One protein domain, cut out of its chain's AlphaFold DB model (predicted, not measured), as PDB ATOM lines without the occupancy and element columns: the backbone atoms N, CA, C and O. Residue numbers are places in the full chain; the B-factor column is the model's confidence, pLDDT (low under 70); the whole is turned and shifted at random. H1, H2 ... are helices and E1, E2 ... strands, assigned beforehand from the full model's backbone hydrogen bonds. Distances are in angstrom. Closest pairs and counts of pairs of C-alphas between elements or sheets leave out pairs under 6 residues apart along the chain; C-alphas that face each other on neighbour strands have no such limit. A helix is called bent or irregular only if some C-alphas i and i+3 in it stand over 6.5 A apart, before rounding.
ATOM      1  N   ILE A   3     -46.551 -23.691 -19.588       60.41
ATOM      2  CA  ILE A   3     -45.902 -24.418 -18.482       60.41
ATOM      3  C   ILE A   3     -44.390 -24.609 -18.720       60.41
ATOM      4  O   ILE A   3     -43.599 -24.501 -17.796       60.41
ATOM      5  N   PHE A   4     -43.965 -24.822 -19.969       63.09
ATOM      6  CA  PHE A   4     -42.548 -25.022 -20.293       63.09
ATOM      7  C   PHE A   4     -41.701 -23.763 -20.019       63.09
ATOM      8  O   PHE A   4     -40.578 -23.866 -19.538       63.09
ATOM      9  N   ASN A   5     -42.265 -22.571 -20.247       73.25
ATOM     10  CA  ASN A   5     -41.572 -21.307 -19.998       73.25
ATOM     11  C   ASN A   5     -41.436 -21.022 -18.501       73.25
ATOM     12  O   ASN A   5     -40.383 -20.562 -18.066       73.25
ATOM     13  N   SER A   6     -42.464 -21.324 -17.699       81.38
ATOM     14  CA  SER A   6     -42.381 -21.141 -16.249       81.38
ATOM     15  C   SER A   6     -41.415 -22.139 -15.613       81.38
ATOM     16  O   SER A   6     -40.598 -21.732 -14.794       81.38
ATOM     17  N   THR A   7     -41.409 -23.410 -16.030       83.06
ATOM     18  CA  THR A   7     -40.450 -24.404 -15.514       83.06
ATOM     19  C   THR A   7     -38.999 -24.041 -15.832       83.06
ATOM     20  O   THR A   7     -38.153 -24.119 -14.941       83.06
ATOM     21  N   VAL A   8     -38.701 -23.593 -17.058       85.69
ATOM     22  CA  VAL A   8     -37.347 -23.147 -17.438       85.69
ATOM     23  C   VAL A   8     -36.944 -21.892 -16.664       85.69
ATOM     24  O   VAL A   8     -35.823 -21.824 -16.168       85.69
ATOM     25  N   LEU A   9     -37.860 -20.935 -16.482       85.88
ATOM     26  CA  LEU A   9     -37.622 -19.748 -15.660       85.88
ATOM     27  C   LEU A   9     -37.306 -20.127 -14.203       85.88
ATOM     28  O   LEU A   9     -36.350 -19.605 -13.635       85.88
ATOM     29  N   TYR A  10     -38.065 -21.053 -13.607       85.75
ATOM     30  CA  TYR A  10     -37.807 -21.534 -12.248       85.75
ATOM     31  C   TYR A  10     -36.471 -22.260 -12.139       85.75
ATOM     32  O   TYR A  10     -35.751 -22.032 -11.171       85.75
ATOM     33  N   LEU A  11     -36.106 -23.077 -13.132       82.94
ATOM     34  CA  LEU A  11     -34.789 -23.712 -13.188       82.94
ATOM     35  C   LEU A  11     -33.679 -22.658 -13.265       82.94
ATOM     36  O   LEU A  11     -32.745 -22.695 -12.470       82.94
ATOM     37  N   CYS A  12     -33.796 -21.684 -14.170       83.81
ATOM     38  CA  CYS A  12     -32.835 -20.591 -14.284       83.81
ATOM     39  C   CYS A  12     -32.723 -19.807 -12.976       83.81
ATOM     40  O   CYS A  12     -31.606 -19.571 -12.530       83.81
ATOM     41  N   LEU A  13     -33.835 -19.457 -12.322       83.75
ATOM     42  CA  LEU A  13     -33.789 -18.821 -11.005       83.75
ATOM     43  C   LEU A  13     -33.092 -19.721  -9.984       83.75
ATOM     44  O   LEU A  13     -32.247 -19.234  -9.248       83.75
ATOM     45  N   TRP A  14     -33.386 -21.021  -9.961       81.56
ATOM     46  CA  TRP A  14     -32.785 -21.965  -9.019       81.56
ATOM     47  C   TRP A  14     -31.264 -22.064  -9.168       81.56
ATOM     48  O   TRP A  14     -30.555 -22.165  -8.170       81.56
ATOM     49  N   PHE A  15     -30.757 -22.005 -10.404       76.06
ATOM     50  CA  PHE A  15     -29.322 -22.022 -10.691       76.06
ATOM     51  C   PHE A  15     -28.660 -20.646 -10.539       76.06
ATOM     52  O   PHE A  15     -27.535 -20.575 -10.054       76.06
ATOM     53  N   LEU A  16     -29.330 -19.544 -10.896       78.94
ATOM     54  CA  LEU A  16     -28.769 -18.191 -10.778       78.94
ATOM     55  C   LEU A  16     -28.771 -17.674  -9.334       78.94
ATOM     56  O   LEU A  16     -27.850 -16.951  -8.950       78.94
ATOM     57  N   LEU A  17     -29.763 -18.055  -8.525       80.25
ATOM     58  CA  LEU A  17     -29.883 -17.625  -7.132       80.25
ATOM     59  C   LEU A  17     -28.627 -17.942  -6.293       80.25
ATOM     60  O   LEU A  17     -28.202 -17.049  -5.563       80.25
ATOM     61  N   PRO A  18     -27.981 -19.127  -6.389       77.06
ATOM     62  CA  PRO A  18     -26.723 -19.399  -5.689       77.06
ATOM     63  C   PRO A  18     -25.476 -18.827  -6.386       77.06
ATOM     64  O   PRO A  18     -24.449 -18.659  -5.728       77.06
ATOM     65  N   ILE A  19     -25.535 -18.502  -7.684       78.19
ATOM     66  CA  ILE A  19     -24.388 -17.952  -8.434       78.19
ATOM     67  C   ILE A  19     -24.109 -16.501  -8.038       78.19
ATOM     68  O   ILE A  19     -22.949 -16.119  -7.896       78.19
ATOM     69  N   ILE A  20     -25.150 -15.699  -7.810       78.94
ATOM     70  CA  ILE A  20     -25.006 -14.297  -7.386       78.94
ATOM     71  C   ILE A  20     -24.200 -14.164  -6.075       78.94
ATOM     72  O   ILE A  20     -23.205 -13.433  -6.078       78.94
ATOM     73  N   PRO A  21     -24.536 -14.863  -4.968       70.25
ATOM     74  CA  PRO A  21     -23.740 -14.796  -3.747       70.25
ATOM     75  C   PRO A  21     -22.344 -15.393  -3.945       70.25
ATOM     76  O   PRO A  21     -21.382 -14.834  -3.428       70.25
ATOM     77  N   ALA A  22     -22.197 -16.461  -4.737       73.94
ATOM     78  CA  ALA A  22     -20.889 -17.045  -5.040       73.94
ATOM     79  C   ALA A  22     -19.957 -16.054  -5.763       73.94
ATOM     80  O   ALA A  22     -18.788 -15.924  -5.401       73.94
ATOM     81  N   PHE A  23     -20.484 -15.303  -6.734       78.00
ATOM     82  CA  PHE A  23     -19.739 -14.263  -7.442       78.00
ATOM     83  C   PHE A  23     -19.389 -13.081  -6.528       78.00
ATOM     84  O   PHE A  23     -18.267 -12.574  -6.579       78.00
ATOM     85  N   LEU A  24     -20.317 -12.672  -5.653       77.25
ATOM     86  CA  LEU A  24     -20.042 -11.659  -4.633       77.25
ATOM     87  C   LEU A  24     -18.877 -12.089  -3.734       77.25
ATOM     88  O   LEU A  24     -17.956 -11.306  -3.520       77.25
ATOM     89  N   PHE A  25     -18.878 -13.337  -3.258       71.31
ATOM     90  CA  PHE A  25     -17.800 -13.871  -2.426       71.31
ATOM     91  C   PHE A  25     -16.466 -13.937  -3.162       71.31
ATOM     92  O   PHE A  25     -15.455 -13.539  -2.592       71.31
ATOM     93  N   PHE A  26     -16.458 -14.374  -4.422       72.31
ATOM     94  CA  PHE A  26     -15.242 -14.415  -5.235       72.31
ATOM     95  C   PHE A  26     -14.606 -13.029  -5.409       72.31
ATOM     96  O   PHE A  26     -13.386 -12.910  -5.437       72.31
ATOM     97  N   LYS A  27     -15.424 -11.974  -5.506       73.62
ATOM     98  CA  LYS A  27     -14.933 -10.609  -5.729       73.62
ATOM     99  C   LYS A  27     -14.616  -9.840  -4.444       73.62
ATOM    100  O   LYS A  27     -13.756  -8.966  -4.466       73.62
ATOM    101  N   LEU A  28     -15.330 -10.116  -3.352       70.94
ATOM    102  CA  LEU A  28     -15.203  -9.381  -2.087       70.94
ATOM    103  C   LEU A  28     -14.208 -10.019  -1.115       70.94
ATOM    104  O   LEU A  28     -13.707  -9.324  -0.232       70.94
ATOM    105  N   LEU A  29     -13.938 -11.322  -1.232       67.56
ATOM    106  CA  LEU A  29     -13.025 -12.002  -0.323       67.56
ATOM    107  C   LEU A  29     -11.594 -11.989  -0.878       67.56
ATOM    108  O   LEU A  29     -11.383 -12.387  -2.023       67.56
ATOM    109  N   PRO A  30     -10.590 -11.605  -0.072       61.19
ATOM    110  CA  PRO A  30      -9.200 -11.878  -0.411       61.19
ATOM    111  C   PRO A  30      -9.003 -13.398  -0.532       61.19
ATOM    112  O   PRO A  30      -9.685 -14.163   0.153       61.19
ATOM    113  N   GLU A  31      -8.051 -13.837  -1.361       64.06
ATOM    114  CA  GLU A  31      -7.795 -15.246  -1.741       64.06
ATOM    115  C   GLU A  31      -7.680 -16.240  -0.562       64.06
ATOM    116  O   GLU A  31      -7.698 -17.456  -0.751       64.06
ATOM    117  N   ARG A  32      -7.577 -15.739   0.675       61.91
ATOM    118  CA  ARG A  32      -7.522 -16.508   1.919       61.91
ATOM    119  C   ARG A  32      -8.460 -15.933   2.978       61.91
ATOM    120  O   ARG A  32      -8.021 -15.476   4.029       61.91
ATOM    121  N   ALA A  33      -9.766 -15.968   2.732       61.59
ATOM    122  CA  ALA A  33     -10.736 -15.795   3.808       61.59
ATOM    123  C   ALA A  33     -10.617 -16.984   4.773       61.59
ATOM    124  O   ALA A  33     -10.956 -18.108   4.409       61.59
ATOM    125  N   ALA A  34     -10.097 -16.745   5.975       64.38
ATOM    126  CA  ALA A  34     -10.005 -17.728   7.047       64.38
ATOM    127  C   ALA A  34     -10.755 -17.187   8.266       64.38
ATOM    128  O   ALA A  34     -10.398 -16.147   8.815       64.38
ATOM    129  N   VAL A  35     -11.814 -17.885   8.668       65.44
ATOM    130  CA  VAL A  35     -12.599 -17.574   9.862       65.44
ATOM    131  C   VAL A  35     -12.286 -18.660  10.881       65.44
ATOM    132  O   VAL A  35     -12.690 -19.814  10.726       65.44
ATOM    133  N   GLY A  36     -11.497 -18.288  11.886       67.69
ATOM    134  CA  GLY A  36     -11.064 -19.165  12.966       67.69
ATOM    135  C   GLY A  36     -11.432 -18.578  14.322       67.69
ATOM    136  O   GLY A  36     -11.194 -17.396  14.564       67.69
ATOM    137  N   GLY A  37     -12.006 -19.389  15.210       72.38
ATOM    138  CA  GLY A  37     -12.298 -18.973  16.584       72.38
ATOM    139  C   GLY A  37     -13.363 -19.827  17.278       72.38
ATOM    140  O   GLY A  37     -14.060 -20.609  16.624       72.38
ATOM    141  N   PRO A  38     -13.493 -19.724  18.613       76.50
ATOM    142  CA  PRO A  38     -14.548 -20.405  19.350       76.50
ATOM    143  C   PRO A  38     -15.899 -19.719  19.101       76.50
ATOM    144  O   PRO A  38     -16.125 -18.591  19.536       76.50
ATOM    145  N   PHE A  39     -16.827 -20.412  18.446       74.94
ATOM    146  CA  PHE A  39     -18.216 -19.975  18.312       74.94
ATOM    147  C   PHE A  39     -19.092 -20.828  19.231       74.94
ATOM    148  O   PHE A  39     -19.286 -22.017  18.985       74.94
ATOM    149  N   ARG A  40     -19.595 -20.237  20.324       75.62
ATOM    150  CA  ARG A  40     -20.397 -20.937  21.355       75.62
ATOM    151  C   ARG A  40     -19.720 -22.202  21.919       75.62
ATOM    152  O   ARG A  40     -20.373 -23.211  22.148       75.62
ATOM    153  N   GLY A  41     -18.401 -22.152  22.114       78.38
ATOM    154  CA  GLY A  41     -17.613 -23.282  22.626       78.38
ATOM    155  C   GLY A  41     -17.201 -24.314  21.569       78.38
ATOM    156  O   GLY A  41     -16.408 -25.200  21.876       78.38
ATOM    157  N   LEU A  42     -17.659 -24.181  20.318       73.00
ATOM    158  CA  LEU A  42     -17.210 -25.011  19.203       73.00
ATOM    159  C   LEU A  42     -16.036 -24.331  18.489       73.00
ATOM    160  O   LEU A  42     -16.141 -23.179  18.065       73.00
ATOM    161  N   LYS A  43     -14.907 -25.034  18.348       76.62
ATOM    162  CA  LYS A  43     -13.757 -24.540  17.582       76.62
ATOM    163  C   LYS A  43     -14.064 -24.676  16.094       76.62
ATOM    164  O   LYS A  43     -14.072 -25.783  15.562       76.62
ATOM    165  N   ILE A  44     -14.322 -23.553  15.437       76.19
ATOM    166  CA  ILE A  44     -14.643 -23.513  14.013       76.19
ATOM    167  C   ILE A  44     -13.415 -22.994  13.260       76.19
ATOM    168  O   ILE A  44     -12.918 -21.914  13.569       76.19
ATOM    169  N   ASN A  45     -12.934 -23.775  12.290       74.31
ATOM    170  CA  ASN A  45     -11.859 -23.407  11.370       74.31
ATOM    171  C   ASN A  45     -12.405 -23.510   9.943       74.31
ATOM    172  O   ASN A  45     -12.509 -24.609   9.398       74.31
ATOM    173  N   LEU A  46     -12.791 -22.381   9.357       78.25
ATOM    174  CA  LEU A  46     -13.376 -22.318   8.018       78.25
ATOM    175  C   LEU A  46     -12.465 -21.510   7.109       78.25
ATOM    176  O   LEU A  46     -11.996 -20.442   7.495       78.25
ATOM    177  N   SER A  47     -12.256 -21.981   5.885       75.69
ATOM    178  CA  SER A  47     -11.455 -21.269   4.893       75.69
ATOM    179  C   SER A  47     -12.106 -21.254   3.513       75.69
ATOM    180  O   SER A  47     -12.871 -22.154   3.161       75.69
ATOM    181  N   GLY A  48     -11.763 -20.242   2.716       74.44
ATOM    182  CA  GLY A  48     -12.152 -20.128   1.312       74.44
ATOM    183  C   GLY A  48     -13.664 -19.990   1.115       74.44
ATOM    184  O   GLY A  48     -14.360 -19.370   1.918       74.44
ATOM    185  N   ALA A  49     -14.185 -20.593   0.042       71.62
ATOM    186  CA  ALA A  49     -15.600 -20.506  -0.328       71.62
ATOM    187  C   ALA A  49     -16.548 -21.009   0.777       71.62
ATOM    188  O   ALA A  49     -17.634 -20.461   0.965       71.62
ATOM    189  N   PHE A  50     -16.122 -22.004   1.560       74.00
ATOM    190  CA  PHE A  50     -16.922 -22.563   2.649       74.00
ATOM    191  C   PHE A  50     -17.135 -21.563   3.796       74.00
ATOM    192  O   PHE A  50     -18.229 -21.487   4.353       74.00
ATOM    193  N   ALA A  51     -16.133 -20.728   4.095       75.75
ATOM    194  CA  ALA A  51     -16.274 -19.646   5.070       75.75
ATOM    195  C   ALA A  51     -17.305 -18.596   4.616       75.75
ATOM    196  O   ALA A  51     -18.084 -18.105   5.432       75.75
ATOM    197  N   GLY A  52     -17.359 -18.304   3.310       75.44
ATOM    198  CA  GLY A  52     -18.357 -17.408   2.720       75.44
ATOM    199  C   GLY A  52     -19.785 -17.934   2.883       75.44
ATOM    200  O   GLY A  52     -20.647 -17.232   3.414       75.44
ATOM    201  N   TYR A  53     -20.032 -19.196   2.522       75.00
ATOM    202  CA  TYR A  53     -21.354 -19.810   2.704       75.00
ATOM    203  C   TYR A  53     -21.774 -19.894   4.171       75.00
ATOM    204  O   TYR A  53     -22.941 -19.670   4.483       75.00
ATOM    205  N   PHE A  54     -20.838 -20.172   5.078       80.38
ATOM    206  CA  PHE A  54     -21.133 -20.189   6.506       80.38
ATOM    207  C   PHE A  54     -21.544 -18.805   7.028       80.38
ATOM    208  O   PHE A  54     -22.505 -18.688   7.788       80.38
ATOM    209  N   LEU A  55     -20.870 -17.744   6.572       78.69
ATOM    210  CA  LEU A  55     -21.243 -16.372   6.909       78.69
ATOM    211  C   LEU A  55     -22.624 -16.011   6.344       78.69
ATOM    212  O   LEU A  55     -23.444 -15.454   7.072       78.69
ATOM    213  N   LEU A  56     -22.905 -16.379   5.088       79.69
ATOM    214  CA  LEU A  56     -24.221 -16.210   4.458       79.69
ATOM    215  C   LEU A  56     -25.319 -16.939   5.242       79.69
ATOM    216  O   LEU A  56     -26.410 -16.414   5.443       79.69
ATOM    217  N   PHE A  57     -25.032 -18.159   5.693       82.12
ATOM    218  CA  PHE A  57     -25.965 -18.951   6.477       82.12
ATOM    219  C   PHE A  57     -26.293 -18.251   7.798       82.12
ATOM    220  O   PHE A  57     -27.468 -18.065   8.107       82.12
ATOM    221  N   ILE A  58     -25.283 -17.778   8.536       82.31
ATOM    222  CA  ILE A  58     -25.493 -17.045   9.794       82.31
ATOM    223  C   ILE A  58     -26.291 -15.755   9.574       82.31
ATOM    224  O   ILE A  58     -27.187 -15.456  10.365       82.31
ATOM    225  N   THR A  59     -26.011 -14.999   8.512       80.06
ATOM    226  CA  THR A  59     -26.751 -13.763   8.210       80.06
ATOM    227  C   THR A  59     -28.172 -14.030   7.707       80.06
ATOM    228  O   THR A  59     -29.055 -13.203   7.931       80.06
ATOM    229  N   ALA A  60     -28.436 -15.194   7.107       81.50
ATOM    230  CA  ALA A  60     -29.770 -15.608   6.672       81.50
ATOM    231  C   ALA A  60     -30.665 -16.123   7.815       81.50
ATOM    232  O   ALA A  60     -31.892 -16.055   7.702       81.50
ATOM    233  N   ILE A  61     -30.093 -16.603   8.928       83.25
ATOM    234  CA  ILE A  61     -30.846 -17.072  10.106       83.25
ATOM    235  C   ILE A  61     -31.889 -16.046  10.600       83.25
ATOM    236  O   ILE A  61     -33.058 -16.423  10.705       83.25
ATOM    237  N   PRO A  62     -31.553 -14.773  10.898       79.44
ATOM    238  CA  PRO A  62     -32.547 -13.807  11.373       79.44
ATOM    239  C   PRO A  62     -33.660 -13.559  10.348       79.44
ATOM    240  O   PRO A  62     -34.820 -13.449  10.730       79.44
ATOM    241  N   PHE A  63     -33.335 -13.550   9.052       78.75
ATOM    242  CA  PHE A  63     -34.324 -13.398   7.983       78.75
ATOM    243  C   PHE A  63     -35.295 -14.589   7.922       78.75
ATOM    244  O   PHE A  63     -36.510 -14.400   7.841       78.75
ATOM    245  N   MET A  64     -34.781 -15.816   8.054       76.12
ATOM    246  CA  MET A  64     -35.600 -17.029   8.157       76.12
ATOM    247  C   MET A  64     -36.513 -17.011   9.384       76.12
ATOM    248  O   MET A  64     -37.689 -17.354   9.268       76.12
ATOM    249  N   TYR A  65     -36.022 -16.573  10.548       74.19
ATOM    250  CA  TYR A  65     -36.856 -16.453  11.747       74.19
ATOM    251  C   TYR A  65     -38.036 -15.495  11.542       74.19
ATOM    252  O   TYR A  65     -39.145 -15.793  11.993       74.19
ATOM    253  N   THR A  66     -37.835 -14.384  10.832       70.38
ATOM    254  CA  THR A  66     -38.913 -13.441  10.500       70.38
ATOM    255  C   THR A  66     -39.940 -14.068   9.554       70.38
ATOM    256  O   THR A  66     -41.142 -13.931   9.775       70.38
ATOM    257  N   LEU A  67     -39.491 -14.816   8.542       66.25
ATOM    258  CA  LEU A  67     -40.384 -15.490   7.592       66.25
ATOM    259  C   LEU A  67     -41.205 -16.615   8.236       66.25
ATOM    260  O   LEU A  67     -42.383 -16.776   7.919       66.25
ATOM    261  N   ILE A  68     -40.608 -17.382   9.150       66.00
ATOM    262  CA  ILE A  68     -41.284 -18.504   9.816       66.00
ATOM    263  C   ILE A  68     -42.317 -17.996  10.832       66.00
ATOM    264  O   ILE A  68     -43.402 -18.570  10.930       66.00
ATOM    265  N   LYS A  69     -42.048 -16.885  11.533       58.28
ATOM    266  CA  LYS A  69     -43.012 -16.288  12.478       58.28
ATOM    267  C   LYS A  69     -44.303 -15.793  11.815       58.28
ATOM    268  O   LYS A  69     -45.342 -15.791  12.468       58.28
ATOM    269  N   CYS A  70     -44.275 -15.442  10.529       51.34
ATOM    270  CA  CYS A  70     -45.468 -15.005   9.793       51.34
ATOM    271  C   CYS A  70     -46.402 -16.147   9.355       51.34
ATOM    272  O   CYS A  70     -47.481 -15.877   8.833       51.34
ATOM    273  N   LYS A  71     -46.045 -17.418   9.586       51.62
ATOM    274  CA  LYS A  71     -46.947 -18.567   9.395       51.62
ATOM    275  C   LYS A  71     -47.595 -18.990  10.719       51.62
ATOM    276  O   LYS A  71     -47.514 -20.144  11.128       51.62
TER     277      LYS A  71
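This is residues 3 to 71 of the 197 residues of an uncharacterized protein of Lacibacter luteus (UniProt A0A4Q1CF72). A two-stranded hairpin, E1 and E2, hangs from an open corner made by two helices, the long H1 and the bent H2, which meet near the last residues of H1 and the first of H2. From that corner three arms stick out, with few contacts between them: residues 3 to 17 of H1, residues 38 to 43 at the tip of the hairpin, and residues 57 to 71, of which 57 to 69 belong to H2. The printed part has 69 residues, with two named helices and two named strands in the order H1, E1, E2, H2; the sheet has the order E1 - E2, antiparallel, and the class is mixed, helices and strands. The whole is only just loose, close to extended, with a radius of gyration of the C-alphas of 16.1 A, and its outline is flat, spanning 49 by 35 by 16 A.

E1, residues 34 to 39, and E2, residues 42 to 47, form a hairpin, antiparallel with 171 degrees between their directions. N 35 and O 46 are 2.8 A apart and N 39 and O 42 are 2.9 A apart, both within hydrogen-bond range. H2, residues 49 to 69, was assigned as one helix by its hydrogen bonds but is bent: C-alphas 59 and 62 are 6.6 A apart. Its arms, H2a, residues 49 to 59, and H2b, residues 62 to 69, stand at a steep tilt of 48 degrees. The closest C-alphas of E1 and H2a are those of Val 35 and Ala 51, 6.4 A apart. E2 and H2a are near each other, with 7 pairs of C-alphas within 10 A. H1, residues 3 to 28, touches H2a with residues 22 to 26 alone; the closest C-alphas are those of Phe 25 and Gly 52, 6.3 A apart, and the lines are about perpendicular at 75 degrees. H1 is apart from E2 and from H2b, and H2b is apart from E1 and E2. Every O i to N i+4 pair is within hydrogen-bond range in H2a and H2b, and 19 of 22 are in H1.

E1 is 14.1 A long and E2 is 15.9 A, from C-alpha 42 at (-17.210, -25.011, 19.203) to C-alpha 47. H2a is 15.6 A long and H2b 10.8 A, ending with C-alpha 69 at (-43.012, -16.288, 12.478). H1, 37.9 A long, begins with C-alpha 3 at (-45.902, -24.418, -18.482); it is neither bent nor irregular, but only just: C-alphas 15 and 18 are 6.2 A apart.

The two C-alphas farthest apart, those of Ile 3 and Gly 41, are 49.9 A apart. The printed part has no cut, and the links H1 to E1, E1 to E2 and E2 to H2 are tight. The mean pLDDT of the printed part is 74.2, and residues 3 to 4, 29 to 36 and 67 to 71 are under 70.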